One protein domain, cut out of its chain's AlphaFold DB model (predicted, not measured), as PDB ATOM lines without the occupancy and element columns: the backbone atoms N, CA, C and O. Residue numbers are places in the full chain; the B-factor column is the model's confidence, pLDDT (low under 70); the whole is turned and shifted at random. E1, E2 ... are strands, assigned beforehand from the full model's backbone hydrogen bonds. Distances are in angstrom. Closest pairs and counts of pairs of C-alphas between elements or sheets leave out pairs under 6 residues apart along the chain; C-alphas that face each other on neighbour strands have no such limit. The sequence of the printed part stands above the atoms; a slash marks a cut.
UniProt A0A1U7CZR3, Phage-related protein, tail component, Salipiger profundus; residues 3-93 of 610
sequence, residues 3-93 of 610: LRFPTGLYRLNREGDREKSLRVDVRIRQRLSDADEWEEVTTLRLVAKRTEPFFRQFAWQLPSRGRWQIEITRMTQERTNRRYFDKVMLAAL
ATOM      1  N   LEU A   3     -37.223   5.756  -1.306       88.06
ATOM      2  CA  LEU A   3     -36.224   6.346  -2.197       88.06
ATOM      3  C   LEU A   3     -36.678   6.203  -3.652       88.06
ATOM      4  O   LEU A   3     -37.113   5.127  -4.063       88.06
ATOM      5  N   ARG A   4     -36.544   7.271  -4.438       90.94
ATOM      6  CA  ARG A   4     -36.829   7.297  -5.876       90.94
ATOM      7  C   ARG A   4     -35.537   7.424  -6.669       90.94
ATOM      8  O   ARG A   4     -34.705   8.283  -6.382       90.94
ATOM      9  N   PHE A   5     -35.436   6.613  -7.716       90.19
ATOM     10  CA  PHE A   5     -34.376   6.650  -8.718       90.19
ATOM     11  C   PHE A   5     -34.979   7.142 -10.038       90.19
ATOM     12  O   PHE A   5     -35.420   6.322 -10.839       90.19
ATOM     13  N   PRO A   6     -35.095   8.465 -10.262       86.12
ATOM     14  CA  PRO A   6     -35.855   9.015 -11.385       86.12
ATOM     15  C   PRO A   6     -35.234   8.734 -12.758       86.12
ATOM     16  O   PRO A   6     -35.940   8.819 -13.751       86.12
ATOM     17  N   THR A   7     -33.939   8.425 -12.827       86.88
ATOM     18  CA  THR A   7     -33.210   8.129 -14.076       86.88
ATOM     19  C   THR A   7     -32.803   6.657 -14.173       86.88
ATOM     20  O   THR A   7     -31.879   6.330 -14.914       86.88
ATOM     21  N   GLY A   8     -33.394   5.793 -13.343       86.38
ATOM     22  CA  GLY A   8     -32.886   4.445 -13.114       86.38
ATOM     23  C   GLY A   8     -31.563   4.427 -12.334       86.38
ATOM     24  O   GLY A   8     -31.110   5.446 -11.804       86.38
ATOM     25  N   LEU A   9     -30.958   3.243 -12.236       85.94
ATOM     26  CA  LEU A   9     -29.665   3.009 -11.590       85.94
ATOM     27  C   LEU A   9     -28.855   2.031 -12.449       85.94
ATOM     28  O   LEU A   9     -29.118   0.826 -12.451       85.94
ATOM     29  N   TYR A  10     -27.896   2.570 -13.203       86.44
ATOM     30  CA  TYR A  10     -27.023   1.819 -14.110       86.44
ATOM     31  C   TYR A  10     -25.825   2.677 -14.550       86.44
ATOM     32  O   TYR A  10     -25.810   3.900 -14.402       86.44
ATOM     33  N   ARG A  11     -24.798   2.033 -15.107       85.81
ATOM     34  CA  ARG A  11     -23.714   2.721 -15.826       85.81
ATOM     35  C   ARG A  11     -23.604   2.198 -17.248       85.81
ATOM     36  O   ARG A  11     -23.797   1.004 -17.472       85.81
ATOM     37  N   LEU A  12     -23.207   3.055 -18.174       83.94
ATOM     38  CA  LEU A  12     -22.852   2.655 -19.532       83.94
ATOM     39  C   LEU A  12     -21.391   2.177 -19.594       83.94
ATOM     40  O   LEU A  12     -20.531   2.623 -18.823       83.94
ATOM     41  N   ASN A  13     -21.096   1.234 -20.491       81.75
ATOM     42  CA  ASN A  13     -19.729   0.840 -20.841       81.75
ATOM     43  C   ASN A  13     -18.973   2.003 -21.526       81.75
ATOM     44  O   ASN A  13     -19.510   3.087 -21.745       81.75
ATOM     45  N   ARG A  14     -17.681   1.807 -21.831       73.19
ATOM     46  CA  ARG A  14     -16.856   2.868 -22.439       73.19
ATOM     47  C   ARG A  14     -17.377   3.322 -23.808       73.19
ATOM     48  O   ARG A  14     -17.216   4.501 -24.099       73.19
ATOM     49  N   GLU A  15     -17.998   2.411 -24.556       74.81
ATOM     50  CA  GLU A  15     -18.564   2.619 -25.898       74.81
ATOM     51  C   GLU A  15     -19.982   3.213 -25.877       74.81
ATOM     52  O   GLU A  15     -20.390   3.807 -26.859       74.81
ATOM     53  N   GLY A  16     -20.706   3.134 -24.753       70.00
ATOM     54  CA  GLY A  16     -22.067   3.673 -24.616       70.00
ATOM     55  C   GLY A  16     -23.192   2.670 -24.899       70.00
ATOM     56  O   GLY A  16     -24.327   2.938 -24.523       70.00
ATOM     57  N   ASP A  17     -22.877   1.501 -25.457       71.88
ATOM     58  CA  ASP A  17     -23.869   0.564 -26.007       71.88
ATOM     59  C   ASP A  17     -24.360  -0.519 -25.035       71.88
ATOM     60  O   ASP A  17     -25.278  -1.276 -25.349       71.88
ATOM     61  N   ARG A  18     -23.734  -0.670 -23.858       72.62
ATOM     62  CA  ARG A  18     -24.113  -1.716 -22.890       72.62
ATOM     63  C   ARG A  18     -24.210  -1.202 -21.467       72.62
ATOM     64  O   ARG A  18     -23.262  -0.643 -20.914       72.62
ATOM     65  N   GLU A  19     -25.325  -1.528 -20.833       79.81
ATOM     66  CA  GLU A  19     -25.588  -1.248 -19.430       79.81
ATOM     67  C   GLU A  19     -24.864  -2.234 -18.505       79.81
ATOM     68  O   GLU A  19     -24.823  -3.449 -18.736       79.81
ATOM     69  N   LYS A  20     -24.339  -1.723 -17.394       79.94
ATOM     70  CA  LYS A  20     -23.789  -2.512 -16.291       79.94
ATOM     71  C   LYS A  20     -24.428  -2.092 -14.977       79.94
ATOM     72  O   LYS A  20     -24.864  -0.950 -14.819       79.94
ATOM     73  N   SER A  21     -24.423  -3.019 -14.023       82.75
ATOM     74  CA  SER A  21     -24.882  -2.743 -12.669       82.75
ATOM     75  C   SER A  21     -24.087  -1.602 -12.037       82.75
ATOM     76  O   SER A  21     -22.872  -1.456 -12.240       82.75
ATOM     77  N   LEU A  22     -24.803  -0.775 -11.285       82.56
ATOM     78  CA  LEU A  22     -24.260   0.349 -10.547       82.56
ATOM     79  C   LEU A  22     -24.721   0.281  -9.096       82.56
ATOM     80  O   LEU A  22     -25.836  -0.152  -8.809       82.56
ATOM     81  N   ARG A  23     -23.834   0.696  -8.188       85.50
ATOM     82  CA  ARG A  23     -24.057   0.709  -6.741       85.50
ATOM     83  C   ARG A  23     -24.124   2.139  -6.220       85.50
ATOM     84  O   ARG A  23     -23.279   2.966  -6.589       85.50
ATOM     85  N   VAL A  24     -25.086   2.370  -5.332       85.12
ATOM     86  CA  VAL A  24     -25.217   3.553  -4.479       85.12
ATOM     87  C   VAL A  24     -25.419   3.102  -3.041       85.12
ATOM     88  O   VAL A  24     -26.238   2.225  -2.777       85.12
ATOM     89  N   ASP A  25     -24.698   3.733  -2.122       87.88
ATOM     90  CA  ASP A  25     -24.812   3.469  -0.693       87.88
ATOM     91  C   ASP A  25     -25.478   4.653   0.001       87.88
ATOM     92  O   ASP A  25     -25.105   5.810  -0.230       87.88
ATOM     93  N   VAL A  26     -26.455   4.360   0.852       87.44
ATOM     94  CA  VAL A  26     -27.208   5.346   1.629       87.44
ATOM     95  C   VAL A  26     -27.190   4.922   3.090       87.44
ATOM     96  O   VAL A  26     -27.698   3.857   3.430       87.44
ATOM     97  N   ARG A  27     -26.605   5.750   3.954       92.00
ATOM     98  CA  ARG A  27     -26.603   5.553   5.403       92.00
ATOM     99  C   ARG A  27     -27.827   6.212   6.021       92.00
ATOM    100  O   ARG A  27     -28.164   7.342   5.665       92.00
ATOM    101  N   ILE A  28     -28.451   5.503   6.950       91.62
ATOM    102  CA  ILE A  28     -29.595   5.961   7.731       91.62
ATOM    103  C   ILE A  28     -29.159   6.046   9.189       91.62
ATOM    104  O   ILE A  28     -28.705   5.055   9.764       91.62
ATOM    105  N   ARG A  29     -29.312   7.230   9.777       92.25
ATOM    106  CA  ARG A  29     -29.130   7.468  11.209       92.25
ATOM    107  C   ARG A  29     -30.417   8.014  11.807       92.25
ATOM    108  O   ARG A  29     -31.194   8.683  11.124       92.25
ATOM    109  N   GLN A  30     -30.644   7.725  13.077       91.31
ATOM    110  CA  GLN A  30     -31.798   8.196  13.830       91.31
ATOM    111  C   GLN A  30     -31.350   8.759  15.174       91.31
ATOM    112  O   GLN A  30     -30.321   8.360  15.710       91.31
ATOM    113  N   ARG A  31     -32.138   9.673  15.725       92.12
ATOM    114  CA  ARG A  31     -32.024  10.091  17.123       92.12
ATOM    115  C   ARG A  31     -33.368  10.561  17.644       92.12
ATOM    116  O   ARG A  31     -34.213  11.015  16.865       92.12
ATOM    117  N   LEU A  32     -33.563  10.469  18.950       88.12
ATOM    118  CA  LEU A  32     -34.665  11.159  19.606       88.12
ATOM    119  C   LEU A  32     -34.467  12.674  19.465       88.12
ATOM    120  O   LEU A  32     -33.341  13.159  19.398       88.12
ATOM    121  N   SER A  33     -35.555  13.432  19.350       86.75
ATOM    122  CA  SER A  33     -35.473  14.871  19.069       86.75
ATOM    123  C   SER A  33     -34.836  15.688  20.199       86.75
ATOM    124  O   SER A  33     -34.468  16.835  19.959       86.75
ATOM    125  N   ASP A  34     -34.758  15.126  21.400       85.00
ATOM    126  CA  ASP A  34     -34.132  15.653  22.615       85.00
ATOM    127  C   ASP A  34     -32.760  15.016  22.908       85.00
ATOM    128  O   ASP A  34     -32.105  15.406  23.871       85.00
ATOM    129  N   ALA A  35     -32.308  14.069  22.080       84.94
ATOM    130  CA  ALA A  35     -30.999  13.439  22.197       84.94
ATOM    131  C   ALA A  35     -29.977  14.087  21.252       84.94
ATOM    132  O   ALA A  35     -30.278  14.414  20.099       84.94
ATOM    133  N   ASP A  36     -28.735  14.216  21.719       84.31
ATOM    134  CA  ASP A  36     -27.649  14.787  20.918       84.31
ATOM    135  C   ASP A  36     -26.995  13.755  19.986       84.31
ATOM    136  O   ASP A  36     -26.636  14.082  18.849       84.31
ATOM    137  N   GLU A  37     -26.889  12.499  20.425       89.69
ATOM    138  CA  GLU A  37     -26.182  11.435  19.708       89.69
ATOM    139  C   GLU A  37     -27.017  10.816  18.576       89.69
ATOM    140  O   GLU A  37     -28.203  10.527  18.728       89.69
ATOM    141  N   TRP A  38     -26.376  10.587  17.422       90.50
ATOM    142  CA  TRP A  38     -26.972   9.884  16.282       90.50
ATOM    143  C   TRP A  38     -26.666   8.387  16.346       90.50
ATOM    144  O   TRP A  38     -25.510   7.983  16.235       90.50
ATOM    145  N   GLU A  39     -27.710   7.570  16.410       90.25
ATOM    146  CA  GLU A  39     -27.638   6.116  16.304       90.25
ATOM    147  C   GLU A  39     -27.670   5.693  14.825       90.25
ATOM    148  O   GLU A  39     -28.518   6.149  14.050       90.25
ATOM    149  N   GLU A  40     -26.752   4.824  14.392       88.56
ATOM    150  CA  GLU A  40     -26.803   4.258  13.039       88.56
ATOM    151  C   GLU A  40     -27.830   3.124  12.968       88.56
ATOM    152  O   GLU A  40     -27.690   2.108  13.639       88.56
ATOM    153  N   VAL A  41     -28.836   3.279  12.101       87.81
ATOM    154  CA  VAL A  41     -29.845   2.240  11.854       87.81
ATOM    155  C   VAL A  41     -29.272   1.184  10.919       87.81
ATOM    156  O   VAL A  41     -29.268  -0.007  11.215       87.81
ATOM    157  N   THR A  42     -28.830   1.618   9.737       88.38
ATOM    158  CA  THR A  42     -28.219   0.745   8.734       88.38
ATOM    159  C   THR A  42     -27.592   1.561   7.603       88.38
ATOM    160  O   THR A  42     -27.978   2.704   7.340       88.38
ATOM    161  N   THR A  43     -26.680   0.935   6.860       87.94
ATOM    162  CA  THR A  43     -26.182   1.444   5.580       87.94
ATOM    163  C   THR A  43     -26.702   0.570   4.438       87.94
ATOM    164  O   THR A  43     -26.226  -0.543   4.207       87.94
ATOM    165  N   LEU A  44     -27.675   1.090   3.686       86.50
ATOM    166  CA  LEU A  44     -28.279   0.417   2.539       86.50
ATOM    167  C   LEU A  44     -27.325   0.426   1.344       86.50
ATOM    168  O   LEU A  44     -26.923   1.488   0.874       86.50
ATOM    169  N   ARG A  45     -27.022  -0.760   0.807       87.69
ATOM    170  CA  ARG A  45     -26.221  -0.943  -0.414       87.69
ATOM    171  C   ARG A  45     -27.144  -1.274  -1.582       87.69
ATOM    172  O   ARG A  45     -27.542  -2.422  -1.763       87.69
ATOM    173  N   LEU A  46     -27.516  -0.266  -2.364       83.88
ATOM    174  CA  LEU A  46     -28.490  -0.395  -3.448       83.88
ATOM    175  C   LEU A  46     -27.756  -0.651  -4.770       83.88
ATOM    176  O   LEU A  46     -27.010   0.202  -5.249       83.88
ATOM    177  N   VAL A  47     -27.963  -1.836  -5.357       84.75
ATOM    178  CA  VAL A  47     -27.381  -2.242  -6.647       84.75
ATOM    179  C   VAL A  47     -28.499  -2.539  -7.638       84.75
ATOM    180  O   VAL A  47     -29.410  -3.310  -7.337       84.75
ATOM    181  N   ALA A  48     -28.428  -1.952  -8.830       81.31
ATOM    182  CA  ALA A  48     -29.331  -2.290  -9.925       81.31
ATOM    183  C   ALA A  48     -28.652  -2.110 -11.289       81.31
ATOM    184  O   ALA A  48     -27.590  -1.496 -11.396       81.31
ATOM    185  N   LYS A  49     -29.279  -2.684 -12.321       86.06
ATOM    186  CA  LYS A  49     -29.020  -2.465 -13.749       86.06
ATOM    187  C   LYS A  49     -30.384  -2.195 -14.398       86.06
ATOM    188  O   LYS A  49     -30.975  -3.104 -14.969       86.06
ATOM    189  N   ARG A  50     -30.952  -1.012 -14.153       80.50
ATOM    190  CA  ARG A  50     -32.275  -0.614 -14.668       80.50
ATOM    191  C   ARG A  50     -32.220   0.806 -15.202       80.50
ATOM    192  O   ARG A  50     -31.765   1.687 -14.477       80.50
ATOM    193  N   THR A  51     -32.706   1.010 -16.420       83.62
ATOM    194  CA  THR A  51     -32.835   2.321 -17.076       83.62
ATOM    195  C   THR A  51     -34.123   3.042 -16.707       83.62
ATOM    196  O   THR A  51     -34.151   4.269 -16.648       83.62
ATOM    197  N   GLU A  52     -35.171   2.285 -16.400       86.19
ATOM    198  CA  GLU A  52     -36.465   2.826 -16.007       86.19
ATOM    199  C   GLU A  52     -36.452   3.396 -14.580       86.19
ATOM    200  O   GLU A  52     -35.750   2.874 -13.701       86.19
ATOM    201  N   PRO A  53     -37.253   4.442 -14.308       86.38
ATOM    202  CA  PRO A  53     -37.430   4.953 -12.961       86.38
ATOM    203  C   PRO A  53     -38.028   3.897 -12.028       86.38
ATOM    204  O   PRO A  53     -39.000   3.231 -12.372       86.38
ATOM    205  N   PHE A  54     -37.505   3.777 -10.807       84.62
ATOM    206  CA  PHE A  54     -38.066   2.859  -9.811       84.62
ATOM    207  C   PHE A  54     -37.991   3.413  -8.387       84.62
ATOM    208  O   PHE A  54     -37.247   4.355  -8.091       84.62
ATOM    209  N   PHE A  55     -38.762   2.793  -7.495       86.00
ATOM    210  CA  PHE A  55     -38.788   3.099  -6.069       86.00
ATOM    211  C   PHE A  55     -38.166   1.965  -5.253       86.00
ATOM    212  O   PHE A  55     -38.253   0.789  -5.613       86.00
ATOM    213  N   ARG A  56     -37.546   2.314  -4.126       83.19
ATOM    214  CA  ARG A  56     -37.116   1.365  -3.094       83.19
ATOM    215  C   ARG A  56     -37.654   1.812  -1.750       83.19
ATOM    216  O   ARG A  56     -37.352   2.912  -1.291       83.19
ATOM    217  N   GLN A  57     -38.442   0.944  -1.132       87.75
ATOM    218  CA  GLN A  57     -38.943   1.141   0.216       87.75
ATOM    219  C   GLN A  57     -38.024   0.436   1.213       87.75
ATOM    220  O   GLN A  57     -37.618  -0.703   0.996       87.75
ATOM    221  N   PHE A  58     -37.722   1.127   2.306       85.50
ATOM    222  CA  PHE A  58     -37.074   0.557   3.478       85.50
ATOM    223  C   PHE A  58     -37.879   0.939   4.720       85.50
ATOM    224  O   PHE A  58     -38.232   2.113   4.901       85.50
ATOM    225  N   ALA A  59     -38.197  -0.053   5.544       87.56
ATOM    226  CA  ALA A  59     -38.949   0.096   6.780       87.56
ATOM    227  C   ALA A  59     -38.135  -0.500   7.928       87.56
ATOM    228  O   ALA A  59     -37.494  -1.535   7.758       87.56
ATOM    229  N   TRP A  60     -38.160   0.167   9.076       87.56
ATOM    230  CA  TRP A  60     -37.549  -0.301  10.312       87.56
ATOM    231  C   TRP A  60     -38.402   0.158  11.495       87.56
ATOM    232  O   TRP A  60     -39.182   1.107  11.368       87.56
ATOM    233  N   GLN A  61     -38.261  -0.535  12.622       86.06
ATOM    234  CA  GLN A  61     -38.955  -0.209  13.863       86.06
ATOM    235  C   GLN A  61     -38.114   0.777  14.681       86.06
ATOM    236  O   GLN A  61     -36.909   0.586  14.833       86.06
ATOM    237  N   LEU A  62     -38.750   1.824  15.211       86.50
ATOM    238  CA  LEU A  62     -38.096   2.768  16.118       86.50
ATOM    239  C   LEU A  62     -38.005   2.169  17.539       86.50
ATOM    240  O   LEU A  62     -38.963   1.510  17.953       86.50
ATOM    241  N   PRO A  63     -36.915   2.411  18.296       85.62
ATOM    242  CA  PRO A  63     -36.705   1.816  19.623       85.62
ATOM    243  C   PRO A  63     -37.772   2.171  20.664       85.62
ATOM    244  O   PRO A  63     -38.102   1.357  21.523       85.62
ATOM    245  N   SER A  64     -38.314   3.387  20.611       84.94
ATOM    246  CA  SER A  64     -39.311   3.866  21.568       84.94
ATOM    247  C   SER A  64     -40.265   4.882  20.939       84.94
ATOM    248  O   SER A  64     -40.028   5.428  19.854       84.94
ATOM    249  N   ARG A  65     -41.382   5.143  21.625       81.06
ATOM    250  CA  ARG A  65     -42.342   6.175  21.227       81.06
ATOM    251  C   ARG A  65     -41.738   7.556  21.476       81.06
ATOM    252  O   ARG A  65     -41.385   7.884  22.600       81.06
ATOM    253  N   GLY A  66     -41.697   8.392  20.444       84.69
ATOM    254  CA  GLY A  66     -41.181   9.750  20.572       84.69
ATOM    255  C   GLY A  66     -41.180  10.508  19.255       84.69
ATOM    256  O   GLY A  66     -41.589   9.991  18.212       84.69
ATOM    257  N   ARG A  67     -40.716  11.757  19.305       87.44
ATOM    258  CA  ARG A  67     -40.381  12.521  18.102       87.44
ATOM    259  C   ARG A  67     -38.955  12.148  17.719       87.44
ATOM    260  O   ARG A  67     -38.036  12.432  18.476       87.44
ATOM    261  N   TRP A  68     -38.788  11.510  16.568       89.44
ATOM    262  CA  TRP A  68     -37.484  11.088  16.064       89.44
ATOM    263  C   TRP A  68     -37.041  11.990  14.917       89.44
ATOM    264  O   TRP A  68     -37.842  12.351  14.054       89.44
ATOM    265  N   GLN A  69     -35.759  12.331  14.898       91.00
ATOM    266  CA  GLN A  69     -35.098  12.941  13.754       91.00
ATOM    267  C   GLN A  69     -34.369  11.845  12.980       91.00
ATOM    268  O   GLN A  69     -33.735  10.969  13.570       91.00
ATOM    269  N   ILE A  70     -34.483  11.879  11.654       90.88
ATOM    270  CA  ILE A  70     -33.907  10.870  10.766       90.88
ATOM    271  C   ILE A  70     -32.982  11.586   9.792       90.88
ATOM    272  O   ILE A  70     -33.405  12.490   9.074       90.88
ATOM    273  N   GLU A  71     -31.725  11.162   9.762       91.88
ATOM    274  CA  GLU A  71     -30.726  11.659   8.831       91.88
ATOM    275  C   GLU A  71     -30.432  10.587   7.787       91.88
ATOM    276  O   GLU A  71     -30.190   9.417   8.093       91.88
ATOM    277  N   ILE A  72     -30.466  11.005   6.526       90.25
ATOM    278  CA  ILE A  72     -30.227  10.139   5.381       90.25
ATOM    279  C   ILE A  72     -29.067  10.740   4.604       90.25
ATOM    280  O   ILE A  72     -29.180  11.826   4.036       90.25
ATOM    281  N   THR A  73     -27.943  10.032   4.569       90.50
ATOM    282  CA  THR A  73     -26.734  10.485   3.881       90.50
ATOM    283  C   THR A  73     -26.400   9.533   2.744       90.50
ATOM    284  O   THR A  73     -26.201   8.338   2.956       90.50
ATOM    285  N   ARG A  74     -26.280  10.051   1.521       89.06
ATOM    286  CA  ARG A  74     -25.676   9.289   0.423       89.06
ATOM    287  C   ARG A  74     -24.167   9.196   0.671       89.06
ATOM    288  O   ARG A  74     -23.488  10.214   0.697       89.06
ATOM    289  N   MET A  75     -23.650   7.981   0.834       88.50
ATOM    290  CA  MET A  75     -22.234   7.724   1.134       88.50
ATOM    291  C   MET A  75     -21.368   7.658  -0.127       88.50
ATOM    292  O   MET A  75     -20.162   7.884  -0.080       88.50
ATOM    293  N   THR A  76     -21.964   7.347  -1.279       85.19
ATOM    294  CA  THR A  76     -21.249   7.401  -2.560       85.19
ATOM    295  C   THR A  76     -21.145   8.833  -3.054       85.19
ATOM    296  O   THR A  76     -22.172   9.500  -3.189       85.19
ATOM    297  N   GLN A  77     -19.937   9.250  -3.422       82.38
ATOM    298  CA  GLN A  77     -19.700  10.539  -4.055       82.38
ATOM    299  C   GLN A  77     -20.509  10.681  -5.350       82.38
ATOM    300  O   GLN A  77     -20.693   9.716  -6.101       82.38
ATOM    301  N   GLU A  78     -20.992  11.895  -5.602       79.62
ATOM    302  CA  GLU A  78     -21.660  12.230  -6.852       79.62
ATOM    303  C   GLU A  78     -20.703  12.037  -8.032       79.62
ATOM    304  O   GLU A  78     -19.561  12.504  -8.027       79.62
ATOM    305  N   ARG A  79     -21.162  11.304  -9.048       82.50
ATOM    306  CA  ARG A  79     -20.382  11.035 -10.254       82.50
ATOM    307  C   ARG A  79     -20.774  12.049 -11.322       82.50
ATOM    308  O   ARG A  79     -21.909  12.061 -11.774       82.50
ATOM    309  N   THR A  80     -19.822  12.858 -11.771       76.94
ATOM    310  CA  THR A  80     -20.055  13.935 -12.755       76.94
ATOM    311  C   THR A  80     -19.995  13.468 -14.215       76.94
ATOM    312  O   THR A  80     -20.262  14.233 -15.139       76.94
ATOM    313  N   ASN A  81     -19.635  12.204 -14.462       83.12
ATOM    314  CA  ASN A  81     -19.515  11.660 -15.811       83.12
ATOM    315  C   ASN A  81     -20.891  11.236 -16.361       83.12
ATOM    316  O   ASN A  81     -21.581  10.430 -15.742       83.12
ATOM    317  N   ARG A  82     -21.226  11.695 -17.577       79.94
ATOM    318  CA  ARG A  82     -22.493  11.428 -18.297       79.94
ATOM    319  C   ARG A  82     -22.830   9.942 -18.508       79.94
ATOM    320  O   ARG A  82     -23.942   9.631 -18.910       79.94
ATOM    321  N   ARG A  83     -21.886   9.026 -18.265       82.62
ATOM    322  CA  ARG A  83     -22.080   7.566 -18.357       82.62
ATOM    323  C   ARG A  83     -22.688   6.930 -17.103       82.62
ATOM    324  O   ARG A  83     -22.951   5.728 -17.116       82.62
ATOM    325  N   TYR A  84     -22.850   7.683 -16.018       83.88
ATOM    326  CA  TYR A  84     -23.356   7.176 -14.746       83.88
ATOM    327  C   TYR A  84     -24.716   7.786 -14.445       83.88
ATOM    328  O   TYR A  84     -24.862   9.004 -14.394       83.88
ATOM    329  N   PHE A  85     -25.693   6.920 -14.203       85.56
ATOM    330  CA  PHE A  85     -27.045   7.309 -13.838       85.56
ATOM    331  C   PHE A  85     -27.303   6.780 -12.432       85.56
ATOM    332  O   PHE A  85     -27.584   5.600 -12.239       85.56
ATOM    333  N   ASP A  86     -27.106   7.641 -11.434       86.75
ATOM    334  CA  ASP A  86     -27.213   7.286 -10.015       86.75
ATOM    335  C   ASP A  86     -27.892   8.365  -9.162       86.75
ATOM    336  O   ASP A  86     -27.628   8.507  -7.966       86.75
ATOM    337  N   LYS A  87     -28.809   9.116  -9.779       87.25
ATOM    338  CA  LYS A  87     -29.616  10.118  -9.085       87.25
ATOM    339  C   LYS A  87     -30.547   9.426  -8.089       87.25
ATOM    340  O   LYS A  87     -31.379   8.609  -8.475       87.25
ATOM    341  N   VAL A  88     -30.420   9.785  -6.813       88.62
ATOM    342  CA  VAL A  88     -31.273   9.294  -5.722       88.62
ATOM    343  C   VAL A  88     -31.981  10.474  -5.093       88.62
ATOM    344  O   VAL A  88     -31.353  11.482  -4.780       88.62
ATOM    345  N   MET A  89     -33.286  10.345  -4.909       89.50
ATOM    346  CA  MET A  89     -34.113  11.333  -4.231       89.50
ATOM    347  C   MET A  89     -34.877  10.656  -3.100       89.50
ATOM    348  O   MET A  89     -35.392   9.548  -3.268       89.50
ATOM    349  N   LEU A  90     -34.975  11.324  -1.953       89.94
ATOM    350  CA  LEU A  90     -35.934  10.940  -0.928       89.94
ATOM    351  C   LEU A  90     -37.326  11.325  -1.432       89.94
ATOM    352  O   LEU A  90     -37.609  12.504  -1.615       89.94
ATOM    353  N   ALA A  91     -38.164  10.331  -1.710       89.38
ATOM    354  CA  ALA A  91     -39.506  10.567  -2.231       89.38
ATOM    355  C   ALA A  91     -40.504  10.829  -1.103       89.38
ATOM    356  O   ALA A  91     -41.314  11.743  -1.198       89.38
ATOM    357  N   ALA A  92     -40.435  10.025  -0.041       88.06
ATOM    358  CA  ALA A  92     -41.286  10.183   1.128       88.06
ATOM    359  C   ALA A  92     -40.639   9.565   2.370       88.06
ATOM    360  O   ALA A  92     -39.998   8.508   2.318       88.06
ATOM    361  N   LEU A  93     -40.876  10.199   3.513       88.50
ATOM    362  CA  LEU A  93     -40.655   9.620   4.828       88.50
ATOM    363  C   LEU A  93     -42.021   9.480   5.497       88.50
ATOM    364  O   LEU A  93     -42.708  10.469   5.719       88.50
TER     365      LEU A  93
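This is residues 3 to 93 of the 610 residues of the protein "Phage-related protein, tail component" of Salipiger profundus (UniProt A0A1U7CZR3). What would one see first? A long, loose sandwich of two three-stranded antiparallel sheets, only partly face to face: the long, twisted E4-E3-E6 and the short E5-E1-E7. E2 lies toward one end of the rod. What is it made of? The printed part has 91 residues, with no named helix and strands E1 to E7 in that order along the chain. The class is all strand, though under half of the residues, 42, are in named elements; the whole is loose, radius of gyration of the C-alphas 15.8 A, spanning 52 by 21 by 15 A.

What stands beside E1, residues 3 to 5? It is the inner strand between E5, residues 54 to 57, and E7, residues 89 to 92, antiparallel to both; N 3 and O 56 are 2.8 A apart, N 4 and O 89 2.8 A, within hydrogen-bond range. Where is E2, residues 10 to 12? It pairs with no named strand; its closest C-alpha to E3, residues 22 to 32, is Tyr 10, 4.7 A from that of Leu 22. What stands beside E3? E4, residues 39 to 48, forms a hairpin with it, N 26 to O 44 at 2.9 A; E6, residues 68 to 74, is its other antiparallel neighbour, N 29 to O 71 at 2.9 A. E1 and E3 are apart.

Where does E1 begin and E7 end? C-alpha 3 is at (-36.224, 6.346, -2.197) and C-alpha 92 at (-41.286, 10.183, 1.128). Which strands are longer? E3 measures 33.7 A, E4 27.6 A and E6 19.7 A from first to last C-alpha.

How large is it? The two C-alphas farthest apart, of Glu 15 and Arg 65, are 52.9 A apart. Are there cuts, long links or weak places? The printed part has no cut, E6 to E7 is a long link of 14 residues, and no printed residue is under 70 in pLDDT.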